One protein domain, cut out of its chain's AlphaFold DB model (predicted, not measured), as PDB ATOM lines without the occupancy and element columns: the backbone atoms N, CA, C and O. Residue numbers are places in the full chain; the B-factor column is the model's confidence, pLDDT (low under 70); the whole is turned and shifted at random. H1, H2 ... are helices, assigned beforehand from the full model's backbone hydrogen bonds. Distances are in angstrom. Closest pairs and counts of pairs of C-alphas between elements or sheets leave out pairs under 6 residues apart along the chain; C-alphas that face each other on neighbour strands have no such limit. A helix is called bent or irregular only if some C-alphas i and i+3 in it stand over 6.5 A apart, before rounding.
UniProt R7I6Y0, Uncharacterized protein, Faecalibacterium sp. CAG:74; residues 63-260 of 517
ATOM      1  N   VAL A  63     219.200 157.228 205.896       93.94
ATOM      2  CA  VAL A  63     217.856 156.718 205.602       93.94
ATOM      3  C   VAL A  63     217.492 156.861 204.126       93.94
ATOM      4  O   VAL A  63     216.713 156.045 203.642       93.94
ATOM      5  N   SER A  64     218.080 157.808 203.382       94.75
ATOM      6  CA  SER A  64     217.803 157.977 201.945       94.75
ATOM      7  C   SER A  64     218.369 156.837 201.076       94.75
ATOM      8  O   SER A  64     217.588 156.241 200.326       94.75
ATOM      9  N   PRO A  65     219.655 156.428 201.192       96.00
ATOM     10  CA  PRO A  65     220.151 155.205 200.551       96.00
ATOM     11  C   PRO A  65     219.366 153.957 200.965       96.00
ATOM     12  O   PRO A  65     219.013 153.131 200.119       96.00
ATOM     13  N   MET A  66     219.025 153.834 202.253       97.12
ATOM     14  CA  MET A  66     218.224 152.716 202.753       97.12
ATOM     15  C   MET A  66     216.835 152.673 202.102       97.12
ATOM     16  O   MET A  66     216.424 151.629 201.593       97.12
ATOM     17  N   ALA A  67     216.136 153.811 202.057       97.12
ATOM     18  CA  ALA A  67     214.831 153.969 201.421       97.12
ATOM     19  C   ALA A  67     214.867 153.588 199.938       97.12
ATOM     20  O   ALA A  67     213.994 152.863 199.447       97.12
ATOM     21  N   TYR A  68     215.906 154.032 199.228       98.31
ATOM     22  CA  TYR A  68     216.101 153.684 197.829       98.31
ATOM     23  C   TYR A  68     216.269 152.169 197.654       98.31
ATOM     24  O   TYR A  68     215.557 151.562 196.849       98.31
ATOM     25  N   LEU A  69     217.161 151.540 198.425       98.50
ATOM     26  CA  LEU A  69     217.506 150.126 198.265       98.50
ATOM     27  C   LEU A  69     216.365 149.177 198.650       98.50
ATOM     28  O   LEU A  69     216.216 148.135 198.018       98.50
ATOM     29  N   ILE A  70     215.527 149.519 199.636       97.69
ATOM     30  CA  ILE A  70     214.351 148.692 199.972       97.69
ATOM     31  C   ILE A  70     213.188 148.867 198.987       97.69
ATOM     32  O   ILE A  70     212.217 148.110 199.045       97.69
ATOM     33  N   GLY A  71     213.285 149.833 198.069       97.25
ATOM     34  CA  GLY A  71     212.329 150.001 196.983       97.25
ATOM     35  C   GLY A  71     211.253 151.063 197.190       97.25
ATOM     36  O   GLY A  71     210.234 150.986 196.510       97.25
ATOM     37  N   ILE A  72     211.456 152.049 198.072       96.50
ATOM     38  CA  ILE A  72     210.500 153.156 198.255       96.50
ATOM     39  C   ILE A  72     210.380 153.968 196.960       96.50
ATOM     40  O   ILE A  72     211.385 154.253 196.305       96.50
ATOM     41  N   ASP A  73     209.161 154.345 196.574       94.12
ATOM     42  CA  ASP A  73     208.897 155.069 195.327       94.12
ATOM     43  C   ASP A  73     209.503 156.481 195.310       94.12
ATOM     44  O   ASP A  73     209.571 157.156 196.341       94.12
ATOM     45  N   LYS A  74     209.917 156.928 194.110       94.19
ATOM     46  CA  LYS A  74     210.627 158.202 193.874       94.19
ATOM     47  C   LYS A  74     209.864 159.422 194.395       94.19
ATOM     48  O   LYS A  74     210.479 160.394 194.801       94.19
ATOM     49  N   GLU A  75     208.538 159.353 194.448       92.44
ATOM     50  CA  GLU A  75     207.673 160.429 194.952       92.44
ATOM     51  C   GLU A  75     207.940 160.804 196.418       92.44
ATOM     52  O   GLU A  75     207.580 161.895 196.849       92.44
ATOM     53  N   ASN A  76     208.575 159.919 197.191       91.75
ATOM     54  CA  ASN A  76     208.962 160.183 198.579       91.75
ATOM     55  C   ASN A  76     210.347 160.840 198.702       91.75
ATOM     56  O   ASN A  76     210.820 161.039 199.819       91.75
ATOM     57  N   PHE A  77     210.980 161.177 197.578       92.12
ATOM     58  CA  PHE A  77     212.269 161.852 197.506       92.12
ATOM     59  C   PHE A  77     212.078 163.264 196.949       92.12
ATOM     60  O   PHE A  77     211.329 163.461 195.991       92.12
ATOM     61  N   GLY A  78     212.730 164.258 197.543       83.12
ATOM     62  CA  GLY A  78     212.561 165.655 197.143       83.12
ATOM     63  C   GLY A  78     213.496 166.600 197.879       83.12
ATOM     64  O   GLY A  78     214.516 166.175 198.422       83.12
ATOM     65  N   GLU A  79     213.140 167.883 197.862       70.31
ATOM     66  CA  GLU A  79     213.820 168.921 198.636       70.31
ATOM     67  C   GLU A  79     213.611 168.719 200.144       70.31
ATOM     68  O   GLU A  79     212.588 168.174 200.586       70.31
ATOM     69  N   GLU A  80     214.589 169.171 200.934       55.78
ATOM     70  CA  GLU A  80     214.542 169.113 202.395       55.78
ATOM     71  C   GLU A  80     213.263 169.770 202.931       55.78
ATOM     72  O   GLU A  80     212.825 170.817 202.456       55.78
ATOM     73  N   ASN A  81     212.648 169.143 203.937       57.44
ATOM     74  CA  ASN A  81     211.366 169.522 204.552       57.44
ATOM     75  C   ASN A  81     210.102 169.300 203.695       57.44
ATOM     76  O   ASN A  81     209.008 169.268 204.257       57.44
ATOM     77  N   ALA A  82     210.215 169.100 202.376       62.78
ATOM     78  CA  ALA A  82     209.070 168.780 201.514       62.78
ATOM     79  C   ALA A  82     208.808 167.269 201.421       62.78
ATOM     80  O   ALA A  82     207.662 166.829 201.279       62.78
ATOM     81  N   ARG A  83     209.873 166.465 201.486       77.00
ATOM     82  CA  ARG A  83     209.828 165.002 201.394       77.00
ATOM     83  C   ARG A  83     210.749 164.359 202.438       77.00
ATOM     84  O   ARG A  83     211.711 164.987 202.865       77.00
ATOM     85  N   PRO A  84     210.460 163.111 202.857       79.00
ATOM     86  CA  PRO A  84     211.224 162.431 203.902       79.00
ATOM     87  C   PRO A  84     212.632 162.002 203.467       79.00
ATOM     88  O   PRO A  84     213.450 161.713 204.332       79.00
ATOM     89  N   PHE A  85     212.923 161.927 202.161       90.69
ATOM     90  CA  PHE A  85     214.211 161.454 201.643       90.69
ATOM     91  C   PHE A  85     214.816 162.407 200.610       90.69
ATOM     92  O   PHE A  85     214.107 163.124 199.903       90.69
ATOM     93  N   LEU A  86     216.142 162.368 200.491       88.50
ATOM     94  CA  LEU A  86     216.922 163.273 199.650       88.50
ATOM     95  C   LEU A  86     216.899 162.837 198.180       88.50
ATOM     96  O   LEU A  86     217.348 161.735 197.848       88.50
ATOM     97  N   LEU A  87     216.447 163.717 197.279       89.56
ATOM     98  CA  LEU A  87     216.418 163.432 195.835       89.56
ATOM     99  C   LEU A  87     217.807 163.133 195.257       89.56
ATOM    100  O   LEU A  87     217.949 162.195 194.476       89.56
ATOM    101  N   LYS A  88     218.839 163.850 195.714       88.44
ATOM    102  CA  LYS A  88     220.230 163.626 195.298       88.44
ATOM    103  C   LYS A  88     220.681 162.180 195.532       88.44
ATOM    104  O   LYS A  88     221.285 161.577 194.654       88.44
ATOM    105  N   SER A  89     220.332 161.596 196.684       90.62
ATOM    106  CA  SER A  89     220.645 160.193 196.974       90.62
ATOM    107  C   SER A  89     219.926 159.246 196.017       90.62
ATOM    108  O   SER A  89     220.503 158.248 195.600       90.62
ATOM    109  N   TYR A  90     218.681 159.544 195.637       95.19
ATOM    110  CA  TYR A  90     217.978 158.737 194.640       95.19
ATOM    111  C   TYR A  90     218.738 158.725 193.312       95.19
ATOM    112  O   TYR A  90     218.992 157.658 192.766       95.19
ATOM    113  N   GLU A  91     219.090 159.902 192.796       94.00
ATOM    114  CA  GLU A  91     219.753 160.059 191.496       94.00
ATOM    115  C   GLU A  91     221.133 159.397 191.473       94.00
ATOM    116  O   GLU A  91     221.469 158.698 190.517       94.00
ATOM    117  N   GLU A  92     221.899 159.545 192.554       93.50
ATOM    118  CA  GLU A  92     223.199 158.899 192.717       93.50
ATOM    119  C   GLU A  92     223.076 157.370 192.702       93.50
ATOM    120  O   GLU A  92     223.721 156.699 191.894       93.50
ATOM    121  N   LEU A  93     222.213 156.792 193.547       96.81
ATOM    122  CA  LEU A  93     222.047 155.339 193.591       96.81
ATOM    123  C   LEU A  93     221.403 154.782 192.309       96.81
ATOM    124  O   LEU A  93     221.702 153.649 191.926       96.81
ATOM    125  N   ASP A  94     220.552 155.547 191.625       96.69
ATOM    126  CA  ASP A  94     219.951 155.135 190.352       96.69
ATOM    127  C   ASP A  94     220.960 155.119 189.201       96.69
ATOM    128  O   ASP A  94     220.824 154.308 188.289       96.69
ATOM    129  N   ALA A  95     222.045 155.896 189.266       96.25
ATOM    130  CA  ALA A  95     223.140 155.799 188.300       96.25
ATOM    131  C   ALA A  95     223.924 154.474 188.421       96.25
ATOM    132  O   ALA A  95     224.449 153.959 187.425       96.25
ATOM    133  N   HIS A  96     223.959 153.868 189.612       96.69
ATOM    134  CA  HIS A  96     224.724 152.651 189.877       96.69
ATOM    135  C   HIS A  96     223.919 151.365 189.664       96.69
ATOM    136  O   HIS A  96     222.956 151.059 190.370       96.69
ATOM    137  N   LYS A  97     224.402 150.534 188.735       97.38
ATOM    138  CA  LYS A  97     223.801 149.245 188.371       97.38
ATOM    139  C   LYS A  97     223.543 148.334 189.577       97.38
ATOM    140  O   LYS A  97     222.474 147.743 189.692       97.38
ATOM    141  N   GLU A  98     224.501 148.209 190.488       97.06
ATOM    142  CA  GLU A  98     224.404 147.319 191.650       97.06
ATOM    143  C   GLU A  98     223.285 147.750 192.606       97.06
ATOM    144  O   GLU A  98     222.559 146.907 193.136       97.06
ATOM    145  N   ALA A  99     223.096 149.062 192.777       98.06
ATOM    146  CA  ALA A  99     222.023 149.616 193.592       98.06
ATOM    147  C   ALA A  99     220.655 149.450 192.914       98.06
ATOM    148  O   ALA A  99     219.712 149.006 193.576       98.06
ATOM    149  N   ARG A 100     220.546 149.715 191.601       98.06
ATOM    150  CA  ARG A 100     219.318 149.453 190.822       98.06
ATOM    151  C   ARG A 100     218.876 147.994 190.905       98.06
ATOM    152  O   ARG A 100     217.689 147.727 191.098       98.06
ATOM    153  N   ILE A 101     219.816 147.049 190.814       98.56
ATOM    154  CA  ILE A 101     219.519 145.616 190.931       98.56
ATOM    155  C   ILE A 101     218.894 145.302 192.295       98.56
ATOM    156  O   ILE A 101     217.804 144.732 192.345       98.56
ATOM    157  N   ILE A 102     219.544 145.689 193.401       98.62
ATOM    158  CA  ILE A 102     219.022 145.418 194.753       98.62
ATOM    159  C   ILE A 102     217.654 146.075 194.955       98.62
ATOM    160  O   ILE A 102     216.715 145.400 195.383       98.62
ATOM    161  N   ARG A 103     217.511 147.346 194.562       98.38
ATOM    162  CA  ARG A 103     216.244 148.081 194.623       98.38
ATOM    163  C   ARG A 103     215.121 147.336 193.913       98.38
ATOM    164  O   ARG A 103     214.077 147.083 194.511       98.38
ATOM    165  N   ASN A 104     215.313 146.980 192.646       98.25
ATOM    166  CA  ASN A 104     214.253 146.375 191.845       98.25
ATOM    167  C   ASN A 104     213.909 144.956 192.314       98.25
ATOM    168  O   ASN A 104     212.730 144.599 192.345       98.25
ATOM    169  N   LEU A 105     214.892 144.183 192.790       98.44
ATOM    170  CA  LEU A 105     214.640 142.905 193.461       98.44
ATOM    171  C   LEU A 105     213.773 143.091 194.720       98.44
ATOM    172  O   LEU A 105     212.792 142.366 194.904       98.44
ATOM    173  N   CYS A 106     214.070 144.087 195.563       98.31
ATOM    174  CA  CYS A 106     213.266 144.395 196.750       98.31
ATOM    175  C   CYS A 106     211.853 144.900 196.410       98.31
ATOM    176  O   CYS A 106     210.893 144.480 197.069       98.31
ATOM    177  N   ARG A 107     211.695 145.729 195.366       97.75
ATOM    178  CA  ARG A 107     210.383 146.199 194.873       97.75
ATOM    179  C   ARG A 107     209.508 145.035 194.422       97.75
ATOM    180  O   ARG A 107     208.366 144.917 194.864       97.75
ATOM    181  N   ILE A 108     210.056 144.141 193.600       97.44
ATOM    182  CA  ILE A 108     209.328 142.969 193.098       97.44
ATOM    183  C   ILE A 108     208.972 142.022 194.246       97.44
ATOM    184  O   ILE A 108     207.821 141.597 194.335       97.44
ATOM    185  N   ARG A 109     209.909 141.736 195.163       97.50
ATOM    186  CA  ARG A 109     209.632 140.913 196.354       97.50
ATOM    187  C   ARG A 109     208.495 141.496 197.186       97.50
ATOM    188  O   ARG A 109     207.565 140.780 197.536       97.50
ATOM    189  N   THR A 110     208.539 142.798 197.461       97.12
ATOM    190  CA  THR A 110     207.483 143.497 198.209       97.12
ATOM    191  C   THR A 110     206.130 143.374 197.506       97.12
ATOM    192  O   THR A 110     205.132 143.050 198.148       97.12
ATOM    193  N   ALA A 111     206.088 143.591 196.190       96.44
ATOM    194  CA  ALA A 111     204.864 143.463 195.405       96.44
ATOM    195  C   ALA A 111     204.303 142.030 195.445       96.44
ATOM    196  O   ALA A 111     203.098 141.848 195.624       96.44
ATOM    197  N   MET A 112     205.172 141.016 195.357       95.62
ATOM    198  CA  MET A 112     204.790 139.607 195.479       95.62
ATOM    199  C   MET A 112     204.211 139.275 196.855       95.62
ATOM    200  O   MET A 112     203.169 138.631 196.923       95.62
ATOM    201  N   GLU A 113     204.824 139.749 197.940       95.50
ATOM    202  CA  GLU A 113     204.315 139.525 199.302       95.50
ATOM    203  C   GLU A 113     202.964 140.214 199.535       95.50
ATOM    204  O   GLU A 113     202.024 139.620 200.078       95.50
ATOM    205  N   ARG A 114     202.834 141.460 199.065       94.38
ATOM    206  CA  ARG A 114     201.619 142.271 199.203       94.38
ATOM    207  C   ARG A 114     200.448 141.708 198.401       94.38
ATOM    208  O   ARG A 114     199.333 141.648 198.914       94.38
ATOM    209  N   ASN A 115     200.704 141.265 197.173       94.69
ATOM    210  CA  ASN A 115     199.681 140.820 196.225       94.69
ATOM    211  C   ASN A 115     199.631 139.291 196.066       94.69
ATOM    212  O   ASN A 115     199.072 138.789 195.089       94.69
ATOM    213  N   TYR A 116     200.193 138.545 197.023       94.44
ATOM    214  CA  TYR A 116     200.426 137.101 196.919       94.44
ATOM    215  C   TYR A 116     199.208 136.304 196.412       94.44
ATOM    216  O   TYR A 116     199.354 135.589 195.420       94.44
ATOM    217  N   PRO A 117     197.988 136.422 196.992       93.12
ATOM    218  CA  PRO A 117     196.849 135.618 196.537       93.12
ATOM    219  C   PRO A 117     196.421 135.948 195.101       93.12
ATOM    220  O   PRO A 117     196.090 135.046 194.332       93.12
ATOM    221  N   ALA A 118     196.465 137.229 194.725       94.62
ATOM    222  CA  ALA A 118     196.095 137.685 193.390       94.62
ATOM    223  C   ALA A 118     197.095 137.188 192.337       94.62
ATOM    224  O   ALA A 118     196.693 136.684 191.292       94.62
ATOM    225  N   ILE A 119     198.394 137.246 192.637       93.75
ATOM    226  CA  ILE A 119     199.443 136.755 191.733       93.75
ATOM    227  C   ILE A 119     199.362 135.232 191.575       93.75
ATOM    228  O   ILE A 119     199.463 134.736 190.454       93.75
ATOM    229  N   VAL A 120     199.124 134.483 192.660       93.38
ATOM    230  CA  VAL A 120     198.901 133.026 192.582       93.38
ATOM    231  C   VAL A 120     197.745 132.702 191.640       93.38
ATOM    232  O   VAL A 120     197.861 131.783 190.827       93.38
ATOM    233  N   ASN A 121     196.645 133.455 191.729       93.25
ATOM    234  CA  ASN A 121     195.502 133.279 190.845       93.25
ATOM    235  C   ASN A 121     195.864 133.562 189.378       93.25
ATOM    236  O   ASN A 121     195.602 132.725 188.520       93.25
ATOM    237  N   GLU A 122     196.534 134.680 189.087       92.44
ATOM    238  CA  GLU A 122     196.957 135.024 187.719       92.44
ATOM    239  C   GLU A 122     197.933 133.997 187.120       92.44
ATOM    240  O   GLU A 122     197.835 133.657 185.940       92.44
ATOM    241  N   PHE A 123     198.859 133.464 187.921       92.19
ATOM    242  CA  PHE A 123     199.827 132.468 187.452       92.19
ATOM    243  C   PHE A 123     199.180 131.107 187.187       92.19
ATOM    244  O   PHE A 123     199.535 130.443 186.212       92.19
ATOM    245  N   ARG A 124     198.227 130.686 188.028       89.06
ATOM    246  CA  ARG A 124     197.586 129.364 187.916       89.06
ATOM    247  C   ARG A 124     196.406 129.337 186.951       89.06
ATOM    248  O   ARG A 124     196.271 128.368 186.216       89.06
ATOM    249  N   MET A 125     195.556 130.362 186.980       87.81
ATOM    250  CA  MET A 125     194.289 130.383 186.239       87.81
ATOM    251  C   MET A 125     194.415 131.087 184.889       87.81
ATOM    252  O   MET A 125     193.805 130.653 183.917       87.81
ATOM    253  N   SER A 126     195.230 132.143 184.815       85.25
ATOM    254  CA  SER A 126     195.378 132.968 183.607       85.25
ATOM    255  C   SER A 126     196.654 132.656 182.812       85.25
ATOM    256  O   SER A 126     196.924 133.331 181.820       85.25
ATOM    257  N   PHE A 127     197.457 131.673 183.252       81.31
ATOM    258  CA  PHE A 127     198.760 131.295 182.676       81.31
ATOM    259  C   PHE A 127     199.710 132.481 182.449       81.31
ATOM    260  O   PHE A 127     200.554 132.470 181.548       81.31
ATOM    261  N   ARG A 128     199.578 133.526 183.272       87.00
ATOM    262  CA  ARG A 128     200.430 134.711 183.210       87.00
ATOM    263  C   ARG A 128     201.741 134.476 183.950       87.00
ATOM    264  O   ARG A 128     201.864 133.600 184.798       87.00
ATOM    265  N   ASN A 129     202.735 135.291 183.634       85.94
ATOM    266  CA  ASN A 129     204.045 135.317 184.276       85.94
ATOM    267  C   ASN A 129     204.400 136.730 184.766       85.94
ATOM    268  O   ASN A 129     203.647 137.685 184.549       85.94
ATOM    269  N   ILE A 130     205.573 136.855 185.388       85.69
ATOM    270  CA  ILE A 130     206.068 138.083 186.020       85.69
ATOM    271  C   ILE A 130     206.067 139.324 185.106       85.69
ATOM    272  O   ILE A 130     205.834 140.422 185.596       85.69
ATOM    273  N   GLY A 131     206.255 139.162 183.791       80.75
ATOM    274  CA  GLY A 131     206.252 140.259 182.814       80.75
ATOM    275  C   GLY A 131     204.877 140.587 182.222       80.75
ATOM    276  O   GLY A 131     204.777 141.427 181.338       80.75
ATOM    277  N   SER A 132     203.812 139.914 182.667       84.62
ATOM    278  CA  SER A 132     202.459 140.029 182.087       84.62
ATOM    279  C   SER A 132     201.372 140.387 183.110       84.62
ATOM    280  O   SER A 132     200.183 140.320 182.806       84.62
ATOM    281  N   VAL A 133     201.765 140.781 184.328       89.88
ATOM    282  CA  VAL A 133     200.855 141.204 185.413       89.88
ATOM    283  C   VAL A 133     201.209 142.601 185.964       89.88
ATOM    284  O   VAL A 133     201.425 142.748 187.170       89.88
ATOM    285  N   PRO A 134     201.239 143.650 185.117       89.44
ATOM    286  CA  PRO A 134     201.700 144.993 185.499       89.44
ATOM    287  C   PRO A 134     200.898 145.638 186.638       89.44
ATOM    288  O   PRO A 134     201.436 146.437 187.394       89.44
ATOM    289  N   ASN A 135     199.631 145.253 186.810       90.81
ATOM    290  CA  ASN A 135     198.776 145.777 187.881       90.81
ATOM    291  C   ASN A 135     199.153 145.248 189.278       90.81
ATOM    292  O   ASN A 135     198.698 145.791 190.280       90.81
ATOM    293  N   LEU A 136     199.929 144.160 189.352       93.38
ATOM    294  CA  LEU A 136     200.295 143.497 190.609       93.38
ATOM    295  C   LEU A 136     201.802 143.498 190.859       93.38
ATOM    296  O   LEU A 136     202.216 143.420 192.016       93.38
ATOM    297  N   ILE A 137     202.606 143.544 189.795       93.81
ATOM    298  CA  ILE A 137     204.067 143.502 189.838       93.81
ATOM    299  C   ILE A 137     204.610 144.674 189.008       93.81
ATOM    300  O   ILE A 137     204.199 144.818 187.853       93.81
ATOM    301  N   PRO A 138     205.551 145.474 189.547       93.31
ATOM    302  CA  PRO A 138     206.147 146.602 188.832       93.31
ATOM    303  C   PRO A 138     206.915 146.113 187.598       93.31
ATOM    304  O   PRO A 138     208.030 145.595 187.703       93.31
ATOM    305  N   SER A 139     206.305 146.234 186.419       91.31
ATOM    306  CA  SER A 139     206.873 145.720 185.165       91.31
ATOM    307  C   SER A 139     208.095 146.518 184.718       91.31
ATOM    308  O   SER A 139     209.008 145.959 184.116       91.31
ATOM    309  N   GLU A 140     208.166 147.795 185.088       93.50
ATOM    310  CA  GLU A 140     209.343 148.636 184.898       93.50
ATOM    311  C   GLU A 140     210.547 148.120 185.699       93.50
ATOM    312  O   GLU A 140     211.660 148.098 185.182       93.50
ATOM    313  N   ALA A 141     210.330 147.601 186.915       95.00
ATOM    314  CA  ALA A 141     211.399 146.997 187.711       95.00
ATOM    315  C   ALA A 141     211.902 145.687 187.083       95.00
ATOM    316  O   ALA A 141     213.101 145.411 187.101       95.00
ATOM    317  N   VAL A 142     210.998 144.889 186.505       94.44
ATOM    318  CA  VAL A 142     211.348 143.647 185.793       94.44
ATOM    319  C   VAL A 142     212.176 143.959 184.546       94.44
ATOM    320  O   VAL A 142     213.226 143.351 184.349       94.44
ATOM    321  N   ALA A 143     211.737 144.929 183.739       93.75
ATOM    322  CA  ALA A 143     212.454 145.360 182.542       93.75
ATOM    323  C   ALA A 143     213.840 145.932 182.883       93.75
ATOM    324  O   ALA A 143     214.825 145.590 182.229       93.75
ATOM    325  N   GLN A 144     213.939 146.744 183.940       95.44
ATOM    326  CA  GLN A 144     215.213 147.308 184.384       95.44
ATOM    327  C   GLN A 144     216.186 146.222 184.864       95.44
ATOM    328  O   GLN A 144     217.370 146.286 184.545       95.44
ATOM    329  N   LEU A 145     215.707 145.189 185.571       96.62
ATOM    330  CA  LEU A 145     216.551 144.048 185.949       96.62
ATOM    331  C   LEU A 145     217.096 143.302 184.732       96.62
ATOM    332  O   LEU A 145     218.267 142.932 184.734       96.62
ATOM    333  N   GLU A 146     216.285 143.106 183.691       94.56
ATOM    334  CA  GLU A 146     216.736 142.465 182.455       94.56
ATOM    335  C   GLU A 146     217.805 143.304 181.736       94.56
ATOM    336  O   GLU A 146     218.837 142.757 181.342       94.56
ATOM    337  N   GLN A 147     217.623 144.627 181.661       95.50
ATOM    338  CA  GLN A 147     218.635 145.559 181.139       95.50
ATOM    339  C   GLN A 147     219.928 145.537 181.966       95.50
ATOM    340  O   GLN A 147     221.030 145.553 181.418       95.50
ATOM    341  N   ASP A 148     219.807 145.422 183.289       96.50
ATOM    342  CA  ASP A 148     220.937 145.268 184.204       96.50
ATOM    343  C   ASP A 148     221.494 143.820 184.221       96.50
ATOM    344  O   ASP A 148     222.439 143.510 184.954       96.50
ATOM    345  N   GLY A 149     221.002 142.924 183.361       94.94
ATOM    346  CA  GLY A 149     221.545 141.577 183.155       94.94
ATOM    347  C   GLY A 149     221.128 140.543 184.205       94.94
ATOM    348  O   GLY A 149     221.785 139.511 184.342       94.94
ATOM    349  N   VAL A 150     220.053 140.797 184.954       94.94
ATOM    350  CA  VAL A 150     219.466 139.875 185.935       94.94
ATOM    351  C   VAL A 150     218.139 139.349 185.395       94.94
ATOM    352  O   VAL A 150     217.097 140.000 185.470       94.94
ATOM    353  N   ARG A 151     218.160 138.127 184.857       89.69
ATOM    354  CA  ARG A 151     216.969 137.493 184.286       89.69
ATOM    355  C   ARG A 151     216.256 136.633 185.323       89.69
ATOM    356  O   ARG A 151     216.727 135.558 185.675       89.69
ATOM    357  N   ILE A 152     215.084 137.083 185.759       88.25
ATOM    358  CA  ILE A 152     214.264 136.371 186.755       88.25
ATOM    359  C   ILE A 152     213.131 135.535 186.150       88.25
ATOM    360  O   ILE A 152     212.507 134.774 186.877       88.25
ATOM    361  N   TYR A 153     212.866 135.648 184.843       86.94
ATOM    362  CA  TYR A 153     211.778 134.943 184.153       86.94
ATOM    363  C   TYR A 153     211.827 133.417 184.344       86.94
ATOM    364  O   TYR A 153     212.870 132.789 184.153       86.94
ATOM    365  N   LYS A 154     210.670 132.803 184.623       83.88
ATOM    366  CA  LYS A 154     210.494 131.343 184.665       83.88
ATOM    367  C   LYS A 154     209.381 130.905 183.715       83.88
ATOM    368  O   LYS A 154     208.280 131.447 183.751       83.88
ATOM    369  N   ALA A 155     209.656 129.860 182.929       81.56
ATOM    370  CA  ALA A 155     208.691 129.270 181.996       81.56
ATOM    371  C   ALA A 155     207.478 128.635 182.701       81.56
ATOM    372  O   ALA A 155     206.373 128.665 182.172       81.56
ATOM    373  N   LYS A 156     207.681 128.073 183.900       85.25
ATOM    374  CA  LYS A 156     206.610 127.599 184.786       85.25
ATOM    375  C   LYS A 156     206.528 128.550 185.984       85.25
ATOM    376  O   LYS A 156     207.385 128.454 186.864       85.25
ATOM    377  N   PRO A 157     205.588 129.510 185.987       85.81
ATOM    378  CA  PRO A 157     205.527 130.530 187.022       85.81
ATOM    379  C   PRO A 157     205.002 129.943 188.337       85.81
ATOM    380  O   PRO A 157     203.904 129.399 188.396       85.81
ATOM    381  N   ASP A 158     205.786 130.087 189.403       91.56
ATOM    382  CA  ASP A 158     205.387 129.787 190.779       91.56
ATOM    383  C   ASP A 158     205.920 130.893 191.689       91.56
ATOM    384  O   ASP A 158     207.101 131.242 191.622       91.56
ATOM    385  N   ILE A 159     205.037 131.494 192.487       93.44
ATOM    386  CA  ILE A 159     205.377 132.679 193.280       93.44
ATOM    387  C   ILE A 159     206.441 132.380 194.341       93.44
ATOM    388  O   ILE A 159     207.349 133.189 194.513       93.44
ATOM    389  N   ASP A 160     206.388 131.209 194.990       94.19
ATOM    390  CA  ASP A 160     207.361 130.833 196.016       94.19
ATOM    391  C   ASP A 160     208.737 130.636 195.361       94.19
ATOM    392  O   ASP A 160     209.739 131.149 195.857       94.19
ATOM    393  N   GLU A 161     208.792 129.971 194.202       93.88
ATOM    394  CA  GLU A 161     210.032 129.810 193.425       93.88
ATOM    395  C   GLU A 161     210.614 131.148 192.942       93.88
ATOM    396  O   GLU A 161     211.841 131.311 192.889       93.88
ATOM    397  N   TYR A 162     209.769 132.113 192.565       95.00
ATOM    398  CA  TYR A 162     210.221 133.464 192.223       95.00
ATOM    399  C   TYR A 162     210.804 134.184 193.441       95.00
ATOM    400  O   TYR A 162     211.917 134.699 193.345       95.00
ATOM    401  N   ILE A 163     210.107 134.181 194.585       96.69
ATOM    402  CA  ILE A 163     210.590 134.824 195.817       96.69
ATOM    403  C   ILE A 163     211.914 134.195 196.274       96.69
ATOM    404  O   ILE A 163     212.845 134.927 196.605       96.69
ATOM    405  N   ILE A 164     212.049 132.865 196.216       96.81
ATOM    406  CA  ILE A 164     213.310 132.161 196.514       96.81
ATOM    407  C   ILE A 164     214.435 132.649 195.596       96.81
ATOM    408  O   ILE A 164     215.513 133.002 196.076       96.81
ATOM    409  N   SER A 165     214.181 132.723 194.286       95.94
ATOM    410  CA  SER A 165     215.190 133.164 193.310       95.94
ATOM    411  C   SER A 165     215.611 134.617 193.556       95.94
ATOM    412  O   SER A 165     216.799 134.931 193.531       95.94
ATOM    413  N   ILE A 166     214.653 135.492 193.875       97.38
ATOM    414  CA  ILE A 166     214.913 136.890 194.241       97.38
ATOM    415  C   ILE A 166     215.742 136.974 195.529       97.38
ATOM    416  O   ILE A 166     216.713 137.725 195.583       97.38
ATOM    417  N   ASN A 167     215.406 136.192 196.558       97.88
ATOM    418  CA  ASN A 167     216.160 136.160 197.813       97.88
ATOM    419  C   ASN A 167     217.610 135.694 197.602       97.88
ATOM    420  O   ASN A 167     218.518 136.253 198.219       97.88
ATOM    421  N   CYS A 168     217.843 134.717 196.718       96.56
ATOM    422  CA  CYS A 168     219.189 134.298 196.324       96.56
ATOM    423  C   CYS A 168     219.960 135.432 195.633       96.56
ATOM    424  O   CYS A 168     221.088 135.719 196.029       96.56
ATOM    425  N   GLU A 169     219.354 136.115 194.657       97.31
ATOM    426  CA  GLU A 169     219.997 137.245 193.970       97.31
ATOM    427  C   GLU A 169     220.330 138.394 194.930       97.31
ATOM    428  O   GLU A 169     221.443 138.922 194.886       97.31
ATOM    429  N   ILE A 170     219.418 138.736 195.851       97.88
ATOM    430  CA  ILE A 170     219.685 139.729 196.901       97.88
ATOM    431  C   ILE A 170     220.876 139.270 197.746       97.88
ATOM    432  O   ILE A 170     221.847 140.008 197.873       97.88
ATOM    433  N   SER A 171     220.856 138.046 198.282       96.75
ATOM    434  CA  SER A 171     221.938 137.535 199.136       96.75
ATOM    435  C   SER A 171     223.301 137.534 198.438       96.75
ATOM    436  O   SER A 171     224.308 137.870 199.063       96.75
ATOM    437  N   ASN A 172     223.344 137.186 197.151       96.25
ATOM    438  CA  ASN A 172     224.581 137.114 196.371       96.25
ATOM    439  C   ASN A 172     225.186 138.496 196.092       96.25
ATOM    440  O   ASN A 172     226.399 138.619 195.921       96.25
ATOM    441  N   ARG A 173     224.352 139.538 196.030       96.88
ATOM    442  CA  ARG A 173     224.759 140.873 195.571       96.88
ATOM    443  C   ARG A 173     224.756 141.928 196.665       96.88
ATOM    444  O   ARG A 173     225.366 142.971 196.467       96.88
ATOM    445  N   ILE A 174     224.134 141.676 197.818       97.25
ATOM    446  CA  ILE A 174     223.898 142.715 198.830       97.25
ATOM    447  C   ILE A 174     225.189 143.391 199.306       97.25
ATOM    448  O   ILE A 174     225.208 144.592 199.530       97.25
ATOM    449  N   ASN A 175     226.312 142.674 199.378       95.06
ATOM    450  CA  ASN A 175     227.587 143.279 199.774       95.06
ATOM    451  C   ASN A 175     228.088 144.353 198.784       95.06
ATOM    452  O   ASN A 175     228.858 145.220 199.178       95.06
ATOM    453  N   GLN A 176     227.645 144.338 197.521       94.00
ATOM    454  CA  GLN A 176     228.045 145.320 196.502       94.00
ATOM    455  C   GLN A 176     227.461 146.715 196.769       94.00
ATOM    456  O   GLN A 176     227.983 147.705 196.259       94.00
ATOM    457  N   VAL A 177     226.401 146.808 197.583       95.62
ATOM    458  CA  VAL A 177     225.780 148.084 197.967       95.62
ATOM    459  C   VAL A 177     226.283 148.623 199.310       95.62
ATOM    460  O   VAL A 177     225.914 149.728 199.689       95.62
ATOM    461  N   ALA A 178     227.184 147.905 199.996       91.81
ATOM    462  CA  ALA A 178     227.778 148.350 201.261       91.81
ATOM    463  C   ALA A 178     228.474 149.717 201.139       91.81
ATOM    464  O   ALA A 178     228.450 150.520 202.065       91.81
ATOM    465  N   ARG A 179     229.054 150.000 199.964       86.44
ATOM    466  CA  ARG A 179     229.751 151.259 199.664       86.44
ATOM    467  C   ARG A 179     228.865 152.506 199.726       86.44
ATOM    468  O   ARG A 179     229.403 153.585 199.922       86.44
ATOM    469  N   PHE A 180     227.544 152.360 199.583       90.06
ATOM    470  CA  PHE A 180     226.593 153.478 199.672       90.06
ATOM    471  C   PHE A 180     226.244 153.854 201.114       90.06
ATOM    472  O   PHE A 180     225.502 154.805 201.339       90.06
ATOM    473  N   PHE A 181     226.759 153.103 202.091       89.31
ATOM    474  CA  PHE A 181     226.620 153.405 203.504       89.31
ATOM    475  C   PHE A 181     227.933 153.985 204.053       89.31
ATOM    476  O   PHE A 181     229.022 153.493 203.704       89.31
ATOM    477  N   PRO A 182     227.855 155.005 204.928       81.25
ATOM    478  CA  PRO A 182     229.032 155.570 205.567       81.25
ATOM    479  C   PRO A 182     229.806 154.531 206.380       81.25
ATOM    480  O   PRO A 182     229.234 153.611 206.959       81.25
ATOM    481  N   GLU A 183     231.122 154.694 206.456       74.31
ATOM    482  CA  GLU A 183     232.038 153.741 207.108       74.31
ATOM    483  C   GLU A 183     231.803 153.555 208.598       74.31
ATOM    484  O   GLU A 183     232.005 152.468 209.137       74.31
ATOM    485  N   TRP A 184     231.379 154.627 209.256       78.00
ATOM    486  CA  TRP A 184     231.059 154.639 210.674       78.00
ATOM    487  C   TRP A 184     229.772 153.859 210.988       78.00
ATOM    488  O   TRP A 184     229.518 153.556 212.156       78.00
ATOM    489  N   VAL A 185     228.989 153.480 209.967       86.69
ATOM    490  CA  VAL A 185     227.878 152.531 210.091       86.69
ATOM    491  C   VAL A 185     228.377 151.115 209.835       86.69
ATOM    492  O   VAL A 185     228.894 150.783 208.767       86.69
ATOM    493  N   LYS A 186     228.154 150.222 210.800       89.00
ATOM    494  CA  LYS A 186     228.500 148.806 210.654       89.00
ATOM    495  C   LYS A 186     227.619 148.127 209.605       89.00
ATOM    496  O   LYS A 186     226.447 147.841 209.844       89.00
ATOM    497  N   TRP A 187     228.212 147.797 208.458       92.50
ATOM    498  CA  TRP A 187     227.507 147.109 207.373       92.50
ATOM    499  C   TRP A 187     226.900 145.768 207.802       92.50
ATOM    500  O   TRP A 187     225.792 145.438 207.385       92.50
ATOM    501  N   ASP A 188     227.567 145.024 208.688       92.56
ATOM    502  CA  ASP A 188     227.044 143.758 209.216       92.56
ATOM    503  C   ASP A 188     225.736 143.922 210.005       92.56
ATOM    504  O   ASP A 188     225.008 142.945 210.175       92.56
ATOM    505  N   TYR A 189     225.408 145.141 210.449       94.81
ATOM    506  CA  TYR A 189     224.129 145.451 211.091       94.81
ATOM    507  C   TYR A 189     223.059 145.806 210.048       94.81
ATOM    508  O   TYR A 189     221.911 145.384 210.145       94.81
ATOM    509  N   VAL A 190     223.439 146.522 208.986       96.06
ATOM    510  CA  VAL A 190     222.526 146.954 207.911       96.06
ATOM    511  C   VAL A 190     222.172 145.814 206.946       96.06
ATOM    512  O   VAL A 190     221.032 145.682 206.499       96.06
ATOM    513  N   LYS A 191     223.132 144.955 206.605       96.56
ATOM    514  CA  LYS A 191     222.961 143.871 205.629       96.56
ATOM    515  C   LYS A 191     221.789 142.931 205.954       96.56
ATOM    516  O   LYS A 191     221.008 142.645 205.040       96.56
ATOM    517  N   PRO A 192     221.618 142.431 207.197       97.12
ATOM    518  CA  PRO A 192     220.553 141.485 207.523       97.12
ATOM    519  C   PRO A 192     219.135 142.030 207.310       97.12
ATOM    520  O   PRO A 192     218.209 141.235 207.148       97.12
ATOM    521  N   ILE A 193     218.960 143.354 207.229       96.88
ATOM    522  CA  ILE A 193     217.666 144.012 206.986       96.88
ATOM    523  C   ILE A 193     217.074 143.617 205.628       96.88
ATOM    524  O   ILE A 193     215.857 143.493 205.476       96.88
ATOM    525  N   PHE A 194     217.926 143.360 204.638       97.75
ATOM    526  CA  PHE A 194     217.506 142.969 203.292       97.75
ATOM    527  C   PHE A 194     217.227 141.468 203.159       97.75
ATOM    528  O   PHE A 194     216.574 141.045 202.196       97.75
ATOM    529  N   LEU A 195     217.719 140.657 204.100       97.31
ATOM    530  CA  LEU A 195     217.745 139.202 203.998       97.31
ATOM    531  C   LEU A 195     216.510 138.580 204.645       97.31
ATOM    532  O   LEU A 195     216.240 138.776 205.826       97.31
ATOM    533  N   MET A 196     215.779 137.780 203.871       96.56
ATOM    534  CA  MET A 196     214.633 137.027 204.372       96.56
ATOM    535  C   MET A 196     215.095 135.818 205.198       96.56
ATOM    536  O   MET A 196     215.811 134.966 204.658       96.56
ATOM    537  N   PRO A 197     214.680 135.690 206.475       94.00
ATOM    538  CA  PRO A 197     215.028 134.537 207.301       94.00
ATOM    539  C   PRO A 197     214.574 133.227 206.648       94.00
ATOM    540  O   PRO A 197     213.395 133.049 206.353       94.00
ATOM    541  N   ASN A 198     215.511 132.304 206.405       93.69
ATOM    542  CA  ASN A 198     215.264 131.050 205.677       93.69
ATOM    543  C   ASN A 198     214.605 131.237 204.290       93.69
ATOM    544  O   ASN A 198     213.971 130.314 203.778       93.69
ATOM    545  N   GLY A 199     214.773 132.402 203.656       92.50
ATOM    546  CA  GLY A 199     214.102 132.773 202.404       92.50
ATOM    547  C   GLY A 199     214.527 131.988 201.158       92.50
ATOM    548  O   GLY A 199     213.986 132.226 200.083       92.50
ATOM    549  N   THR A 200     215.478 131.059 201.285       91.81
ATOM    550  CA  THR A 200     215.862 130.101 200.233       91.81
ATOM    551  C   THR A 200     215.017 128.822 200.252       91.81
ATOM    552  O   THR A 200     215.174 127.965 199.385       91.81
ATOM    553  N   LYS A 201     214.114 128.677 201.231       94.06
ATOM    554  CA  LYS A 201     213.207 127.533 201.393       94.06
ATOM    555  C   LYS A 201     211.755 128.004 201.376       94.06
ATOM    556  O   LYS A 201     211.438 129.059 201.923       94.06
ATOM    557  N   LYS A 202     210.849 127.180 200.837       93.25
ATOM    558  CA  LYS A 202     209.407 127.498 200.767       93.25
ATOM    559  C   LYS A 202     208.790 127.780 202.135       93.25
ATOM    560  O   LYS A 202     207.996 128.703 202.265       93.25
ATOM    561  N   GLU A 203     209.169 127.017 203.159       93.75
ATOM    562  CA  GLU A 203     208.685 127.229 204.530       93.75
ATOM    563  C   GLU A 203     209.086 128.606 205.072       93.75
ATOM    564  O   GLU A 203     208.273 129.284 205.697       93.75
ATOM    565  N   GLY A 204     210.322 129.044 204.799       93.81
ATOM    566  CA  GLY A 204     210.814 130.355 205.217       93.81
ATOM    567  C   GLY A 204     210.104 131.497 204.500       93.81
ATOM    568  O   GLY A 204     209.680 132.446 205.156       93.81
ATOM    569  N   VAL A 205     209.887 131.366 203.185       95.50
ATOM    570  CA  VAL A 205     209.103 132.331 202.394       95.50
ATOM    571  C   VAL A 205     207.684 132.471 202.942       95.50
ATOM    572  O   VAL A 205     207.249 133.580 203.241       95.50
ATOM    573  N   LYS A 206     206.981 131.356 203.170       94.00
ATOM    574  CA  LYS A 206     205.614 131.384 203.714       94.00
ATOM    575  C   LYS A 206     205.554 132.044 205.089       94.00
ATOM    576  O   LYS A 206     204.732 132.933 205.294       94.00
ATOM    577  N   LYS A 207     206.467 131.676 205.994       94.38
ATOM    578  CA  LYS A 207     206.544 132.265 207.339       94.38
ATOM    579  C   LYS A 207     206.810 133.775 207.290       94.38
ATOM    580  O   LYS A 207     206.179 134.537 208.020       94.38
ATOM    581  N   ALA A 208     207.730 134.218 206.433       93.00
ATOM    582  CA  ALA A 208     208.038 135.636 206.265       93.00
ATOM    583  C   ALA A 208     206.854 136.418 205.671       93.00
ATOM    584  O   ALA A 208     206.582 137.538 206.111       93.00
ATOM    585  N   GLY A 209     206.130 135.826 204.719       93.00
ATOM    586  CA  GLY A 209     204.937 136.425 204.125       93.00
ATOM    587  C   GLY A 209     203.754 136.517 205.089       93.00
ATOM    588  O   GLY A 209     203.057 137.532 205.118       93.00
ATOM    589  N   GLU A 210     203.535 135.501 205.928       93.69
ATOM    590  CA  GLU A 210     202.546 135.539 207.018       93.69
ATOM    591  C   GLU A 210     202.858 136.661 208.013       93.69
ATOM    592  O   GLU A 210     201.978 137.458 208.349       93.69
ATOM    593  N   TYR A 211     204.124 136.781 208.418       91.88
ATOM    594  CA  TYR A 211     204.570 137.846 209.312       91.88
ATOM    595  C   TYR A 211     204.375 139.236 208.697       91.88
ATOM    596  O   TYR A 211     203.788 140.108 209.340       91.88
ATOM    597  N   TYR A 212     204.760 139.426 207.433       93.31
ATOM    598  CA  TYR A 212     204.530 140.680 206.714       93.31
ATOM    599  C   TYR A 212     203.039 141.042 206.656       93.31
ATOM    600  O   TYR A 212     202.663 142.170 206.967       93.31
ATOM    601  N   LYS A 213     202.165 140.087 206.314       91.56
ATOM    602  CA  LYS A 213     200.712 140.319 206.225       91.56
ATOM    603  C   LYS A 213     200.071 140.628 207.573       91.56
ATOM    604  O   LYS A 213     199.128 141.414 207.610       91.56
ATOM    605  N   SER A 214     200.584 140.044 208.656       90.38
ATOM    606  CA  SER A 214     200.085 140.312 210.009       90.38
ATOM    607  C   SER A 214     200.268 141.774 210.434       90.38
ATOM    608  O   SER A 214     199.535 142.248 211.300       90.38
ATOM    609  N   ASP A 215     201.215 142.496 209.820       85.81
ATOM    610  CA  ASP A 215     201.647 143.802 210.311       85.81
ATOM    611  C   ASP A 215     202.211 144.760 209.241       85.81
ATOM    612  O   ASP A 215     203.127 145.549 209.482       85.81
ATOM    613  N   ASN A 216     201.665 144.733 208.025       87.12
ATOM    614  CA  ASN A 216     202.235 145.478 206.891       87.12
ATOM    615  C   ASN A 216     202.249 147.015 207.061       87.12
ATOM    616  O   ASN A 216     202.967 147.709 206.338       87.12
ATOM    617  N   ARG A 217     201.474 147.574 207.998       88.56
ATOM    618  CA  ARG A 217     201.387 149.024 208.245       88.56
ATOM    619  C   ARG A 217     202.601 149.577 208.977       88.56
ATOM    620  O   ARG A 217     202.906 150.753 208.815       88.56
ATOM    621  N   ARG A 218     203.282 148.752 209.778       89.31
ATOM    622  CA  ARG A 218     204.493 149.175 210.494       89.31
ATOM    623  C   ARG A 218     205.735 149.129 209.611       89.31
ATOM    624  O   ARG A 218     206.702 149.810 209.930       89.31
ATOM    625  N   TYR A 219     205.705 148.409 208.487       93.00
ATOM    626  CA  TYR A 219     206.784 148.408 207.496       93.00
ATOM    627  C   TYR A 219     206.939 149.793 206.846       93.00
ATOM    628  O   TYR A 219     205.931 150.382 206.445       93.00
ATOM    629  N   PRO A 220     208.172 150.326 206.720       91.88
ATOM    630  CA  PRO A 220     208.396 151.652 206.151       91.88
ATOM    631  C   PRO A 220     207.860 151.694 204.719       91.88
ATOM    632  O   PRO A 220     208.309 150.931 203.867       91.88
ATOM    633  N   PHE A 221     206.864 152.552 204.471       92.88
ATOM    634  CA  PHE A 221     206.187 152.678 203.170       92.88
ATOM    635  C   PHE A 221     205.657 151.342 202.620       92.88
ATOM    636  O   PHE A 221     205.574 151.138 201.412       92.88
ATOM    637  N   HIS A 222     205.304 150.412 203.513       93.94
ATOM    638  CA  HIS A 222     204.892 149.044 203.187       93.94
ATOM    639  C   HIS A 222     205.954 148.198 202.458       93.94
ATOM    640  O   HIS A 222     205.646 147.081 202.039       93.94
ATOM    641  N   CYS A 223     207.195 148.675 202.333       95.38
ATOM    642  CA  CYS A 223     208.307 147.922 201.760       95.38
ATOM    643  C   CYS A 223     208.719 146.789 202.696       95.38
ATOM    644  O   CYS A 223     208.916 147.011 203.890       95.38
ATOM    645  N   TRP A 224     208.870 145.573 202.167       96.06
ATOM    646  CA  TRP A 224     209.293 144.435 202.979       96.06
ATOM    647  C   TRP A 224     210.736 144.641 203.467       96.06
ATOM    648  O   TRP A 224     211.641 144.883 202.666       96.06
ATOM    649  N   ILE A 225     210.951 144.481 204.775       96.00
ATOM    650  CA  ILE A 225     212.262 144.430 205.434       96.00
ATOM    651  C   ILE A 225     212.279 143.315 206.487       96.00
ATOM    652  O   ILE A 225     211.239 142.905 207.004       96.00
ATOM    653  N   ASN A 226     213.459 142.841 206.863       94.94
ATOM    654  CA  ASN A 226     213.594 141.916 207.978       94.94
ATOM    655  C   ASN A 226     213.523 142.676 209.312       94.94
ATOM    656  O   ASN A 226     214.533 143.185 209.790       94.94
ATOM    657  N   TRP A 227     212.344 142.755 209.936       91.12
ATOM    658  CA  TRP A 227     212.200 143.424 211.241       91.12
ATOM    659  C   TRP A 227     213.061 142.809 212.337       91.12
ATOM    660  O   TRP A 227     213.574 143.537 213.184       91.12
ATOM    661  N   ASP A 228     213.269 141.496 212.290       89.38
ATOM    662  CA  ASP A 228     214.075 140.792 213.282       89.38
ATOM    663  C   ASP A 228     215.571 141.117 213.114       89.38
ATOM    664  O   ASP A 228     216.371 140.823 213.995       89.38
ATOM    665  N   ALA A 229     215.981 141.752 212.016       89.00
ATOM    666  CA  ALA A 229     217.325 142.302 211.872       89.00
ATOM    667  C   ALA A 229     217.478 143.706 212.470       89.00
ATOM    668  O   ALA A 229     218.601 144.179 212.565       89.00
ATOM    669  N   VAL A 230     216.386 144.374 212.860       84.62
ATOM    670  CA  VAL A 230     216.445 145.800 213.214       84.62
ATOM    671  C   VAL A 230     215.874 146.129 214.575       84.62
ATOM    672  O   VAL A 230     216.339 147.054 215.216       84.62
ATOM    673  N   SER A 231     214.864 145.403 215.040       80.50
ATOM    674  CA  SER A 231     214.186 145.740 216.285       80.50
ATOM    675  C   SER A 231     213.963 144.493 217.136       80.50
ATOM    676  O   SER A 231     213.528 143.449 216.651       80.50
ATOM    677  N   THR A 232     214.284 144.609 218.426       71.50
ATOM    678  CA  THR A 232     214.001 143.613 219.475       71.50
ATOM    679  C   THR A 232     212.587 143.749 220.041       71.50
ATOM    680  O   THR A 232     212.057 142.777 220.575       71.50
ATOM    681  N   SER A 233     211.979 144.938 219.948       72.44
ATOM    682  CA  SER A 233     210.735 145.287 220.637       72.44
ATOM    683  C   SER A 233     209.621 145.629 219.644       72.44
ATOM    684  O   SER A 233     209.810 146.482 218.776       72.44
ATOM    685  N   PRO A 234     208.413 145.053 219.781       73.50
ATOM    686  CA  PRO A 234     207.256 145.433 218.968       73.50
ATOM    687  C   PRO A 234     206.937 146.937 218.975       73.50
ATOM    688  O   PRO A 234     206.327 147.417 218.018       73.50
ATOM    689  N   GLU A 235     207.338 147.656 220.026       71.69
ATOM    690  CA  GLU A 235     207.123 149.097 220.215       71.69
ATOM    691  C   GLU A 235     208.087 149.959 219.389       71.69
ATOM    692  O   GLU A 235     207.728 151.064 218.993       71.69
ATOM    693  N   SER A 236     209.286 149.454 219.070       70.19
ATOM    694  CA  SER A 236     210.247 150.163 218.210       70.19
ATOM    695  C   SER A 236     210.026 149.898 216.718       70.19
ATOM    696  O   SER A 236     210.716 150.467 215.870       70.19
ATOM    697  N   LYS A 237     209.024 149.078 216.370       79.50
ATOM    698  CA  LYS A 237     208.585 148.881 214.987       79.50
ATOM    699  C   LYS A 237     207.737 150.054 214.515       79.50
ATOM    700  O   LYS A 237     206.738 150.411 215.135       79.50
ATOM    701  N   GLY A 238     208.075 150.567 213.339       81.00
ATOM    702  CA  GLY A 238     207.346 151.653 212.695       81.00
ATOM    703  C   GLY A 238     208.163 152.932 212.574       81.00
ATOM    704  O   GLY A 238     208.891 153.335 213.481       81.00
ATOM    705  N   ASN A 239     208.020 153.583 211.416       81.56
ATOM    706  CA  ASN A 239     208.673 154.852 211.089       81.56
ATOM    707  C   ASN A 239     210.173 154.861 211.444       81.56
ATOM    708  O   ASN A 239     210.667 155.775 212.104       81.56
ATOM    709  N   ILE A 240     210.876 153.779 211.107       89.69
ATOM    710  CA  ILE A 240     212.292 153.626 211.446       89.69
ATOM    711  C   ILE A 240     213.193 154.505 210.572       89.69
ATOM    712  O   ILE A 240     214.221 154.982 211.027       89.69
ATOM    713  N   LEU A 241     212.755 154.791 209.346       91.88
ATOM    714  CA  LEU A 241     213.429 155.686 208.409       91.88
ATOM    715  C   LEU A 241     213.031 157.158 208.620       91.88
ATOM    716  O   LEU A 241     213.015 157.925 207.666       91.88
ATOM    717  N   TYR A 242     212.643 157.537 209.844       88.44
ATOM    718  CA  TYR A 242     212.214 158.907 210.142       88.44
ATOM    719  C   TYR A 242     213.357 159.913 210.006       88.44
ATOM    720  O   TYR A 242     213.146 161.008 209.506       88.44
ATOM    721  N   ASN A 243     214.542 159.538 210.483       87.69
ATOM    722  CA  ASN A 243     215.793 160.268 210.348       87.69
ATOM    723  C   ASN A 243     216.968 159.318 210.619       87.69
ATOM    724  O   ASN A 243     216.772 158.194 211.102       87.69
ATOM    725  N   ASP A 244     218.181 159.777 210.315       89.38
ATOM    726  CA  ASP A 244     219.403 158.996 210.500       89.38
ATOM    727  C   ASP A 244     219.596 158.584 211.963       89.38
ATOM    728  O   ASP A 244     219.875 157.415 212.219       89.38
ATOM    729  N   GLU A 245     219.379 159.499 212.916       87.94
ATOM    730  CA  GLU A 245     219.543 159.238 214.351       87.94
ATOM    731  C   GLU A 245     218.675 158.071 214.825       87.94
ATOM    732  O   GLU A 245     219.185 157.090 215.364       87.94
ATOM    733  N   LYS A 246     217.362 158.140 214.592       88.69
ATOM    734  CA  LYS A 246     216.427 157.095 215.010       88.69
ATOM    735  C   LYS A 246     216.793 155.760 214.375       88.69
ATOM    736  O   LYS A 246     216.721 154.728 215.044       88.69
ATOM    737  N   PHE A 247     217.180 155.778 213.101       92.25
ATOM    738  CA  PHE A 247     217.586 154.572 212.395       92.25
ATOM    739  C   PHE A 247     218.836 153.944 213.024       92.25
ATOM    740  O   PHE A 247     218.790 152.760 213.364       92.25
ATOM    741  N   VAL A 248     219.920 154.704 213.245       90.94
ATOM    742  CA  VAL A 248     221.154 154.150 213.840       90.94
ATOM    743  C   VAL A 248     220.978 153.740 215.291       90.94
ATOM    744  O   VAL A 248     221.537 152.720 215.687       90.94
ATOM    745  N   THR A 249     220.194 154.476 216.078       89.44
ATOM    746  CA  THR A 249     219.941 154.133 217.479       89.44
ATOM    747  C   THR A 249     219.262 152.773 217.578       89.44
ATOM    748  O   THR A 249     219.800 151.877 218.222       89.44
ATOM    749  N   ILE A 250     218.148 152.579 216.865       90.50
ATOM    750  CA  ILE A 250     217.410 151.308 216.881       90.50
ATOM    751  C   ILE A 250     218.272 150.174 216.311       90.50
ATOM    752  O   ILE A 250     218.300 149.073 216.863       90.50
ATOM    753  N   LEU A 251     219.006 150.449 215.227       92.62
ATOM    754  CA  LEU A 251     219.896 149.476 214.608       92.62
ATOM    755  C   LEU A 251     220.972 148.993 215.587       92.62
ATOM    756  O   LEU A 251     221.142 147.793 215.752       92.62
ATOM    757  N   TYR A 252     221.691 149.896 216.254       91.19
ATOM    758  CA  TYR A 252     222.777 149.515 217.162       91.19
ATOM    759  C   TYR A 252     222.241 148.828 218.422       91.19
ATOM    760  O   TYR A 252     222.796 147.807 218.829       91.19
ATOM    761  N   GLU A 253     221.116 149.299 218.969       90.06
ATOM    762  CA  GLU A 253     220.449 148.661 220.111       90.06
ATOM    763  C   GLU A 253     220.084 147.199 219.825       90.06
ATOM    764  O   GLU A 253     220.256 146.332 220.685       90.06
ATOM    765  N   ARG A 254     219.634 146.883 218.601       89.94
ATOM    766  CA  ARG A 254     219.350 145.498 218.187       89.94
ATOM    767  C   ARG A 254     220.576 144.592 218.243       89.94
ATOM    768  O   ARG A 254     220.426 143.388 218.440       89.94
ATOM    769  N   HIS A 255     221.762 145.157 218.073       89.62
ATOM    770  CA  HIS A 255     223.027 144.433 218.087       89.62
ATOM    771  C   HIS A 255     223.749 144.500 219.438       89.62
ATOM    772  O   HIS A 255     224.940 144.198 219.487       89.62
ATOM    773  N   GLU A 256     223.041 144.874 220.513       88.00
ATOM    774  CA  GLU A 256     223.612 145.052 221.858       88.00
ATOM    775  C   GLU A 256     224.802 146.032 221.857       88.00
ATOM    776  O   GLU A 256     225.737 145.922 222.651       88.00
ATOM    777  N   ASP A 257     224.765 147.005 220.943       86.69
ATOM    778  CA  ASP A 257     225.768 148.049 220.773       86.69
ATOM    779  C   ASP A 257     225.133 149.431 220.975       86.69
ATOM    780  O   ASP A 257     223.909 149.593 220.984       86.69
ATOM    781  N   ARG A 258     225.970 150.457 221.128       83.69
ATOM    782  CA  ARG A 258     225.529 151.846 221.260       83.69
ATOM    783  C   ARG A 258     226.187 152.713 220.200       83.69
ATOM    784  O   ARG A 258     227.406 152.720 220.052       83.69
ATOM    785  N   PHE A 259     225.374 153.500 219.503       82.69
ATOM    786  CA  PHE A 259     225.885 154.558 218.645       82.69
ATOM    787  C   PHE A 259     226.294 155.766 219.502       82.69
ATOM    788  O   PHE A 259     225.451 156.400 220.137       82.69
ATOM    789  N   GLU A 260     227.595 156.046 219.580       74.12
ATOM    790  CA  GLU A 260     228.148 157.069 220.484       74.12
ATOM    791  C   GLU A 260     228.279 158.449 219.823       74.12
ATOM    792  O   GLU A 260     228.063 159.469 220.476       74.12
TER     793      GLU A 260
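AT A GLANCE: This is residues 63 to 260 of the 517 residues of an uncharacterized protein of Faecalibacterium sp. CAG:74 (UniProt R7I6Y0). Two long helices, H3 and the kinked H6, run opposite ways side by side through the core, and shorter helices are set round them: H1 and H5 pack on H3, H8 crosses H3 and H6 near H3's last and H6's first residues, and H7 folds back along H6 as a hairpin. H4 lies towards one end of the long axis and H9 towards the other, with a long loop, residues 215 to 243, between H8 and H9. The printed part has 198 residues with nine named helices, H1 to H9 in chain order, and no named strand; the class is all helix. It is compact, with a radius of gyration of the C-alphas of 16.5 A, yet elongated in outline, 54 by 34 by 30 A.

IN THESE COORDINATES: Find C-alpha 159 at (205.377, 132.679, 193.280); from there H6, residues 159 to 180, runs 30.4 A to C-alpha 180 at (226.593, 153.478, 199.672). H6 is irregular, with C-alphas 172 and 175 7.7 A apart, and has a kink of 50 degrees near residue 174. H3, residues 97 to 114, spans 25.7 A, and H8, residues 202 to 214, spans 18.3 A. The shorter helices are H1, residues 63 to 70; H2, 87 to 95; H4, 116 to 125; H5, 139 to 147; H7, 187 to 194; and H9, 244 to 254, which ends at C-alpha 254, (219.350, 145.498, 218.187).

HOW THE PARTS SIT: Start at the hub, H3, which touches five helices; the packing is mostly crossed. H3 and H6 touch, closest at the C-alphas of Ala 99 and Val 177, 6.0 A, at a tilt of 36 degrees, only just steep. H5 touches H3 at Ala 141 and Asn 104, C-alphas 5.1 A apart. H1 touches H3 with C-alphas 69 and 103 at 4.4 A, and H2 with C-alphas 64 and 89 at 6.1 A. H2 and H3 only just touch, with 3 pairs of C-alphas within 8 A, and only at the corner. H8 touches H6, about perpendicular at 79 degrees, with C-alphas 160 and 202 at 6.2 A, and H3 with C-alphas 113 and 209 at 5.8 A. H6 and H7 form a helical hairpin at a shallow tilt of 26 degrees, closest at C-alphas 178 and 187, 6.2 A. H4 and H6, and likewise H7 and H9, only just touch, each with 3 pairs within 8 A; their closest C-alphas are 120 and 159, 6.5 A, and 189 and 251, 6.8 A. Every O i to N i+4 pair is within hydrogen-bond range in H1, H2, H3, H4, H5, H8 and H9; in H6 12 of 18 are, and in H7 1 of 4, beside 3 of 5 O i to N i+3 pairs.

THE WHOLE: Look at Met 125 and Glu 260, whose C-alphas are the farthest apart, 55.1 A. The printed part has no cut. The links H1 to H2, H4 to H5, H5 to H6 and H8 to H9 are long. Mean pLDDT of the printed part is 90.9; residues 80 to 82 are under 70.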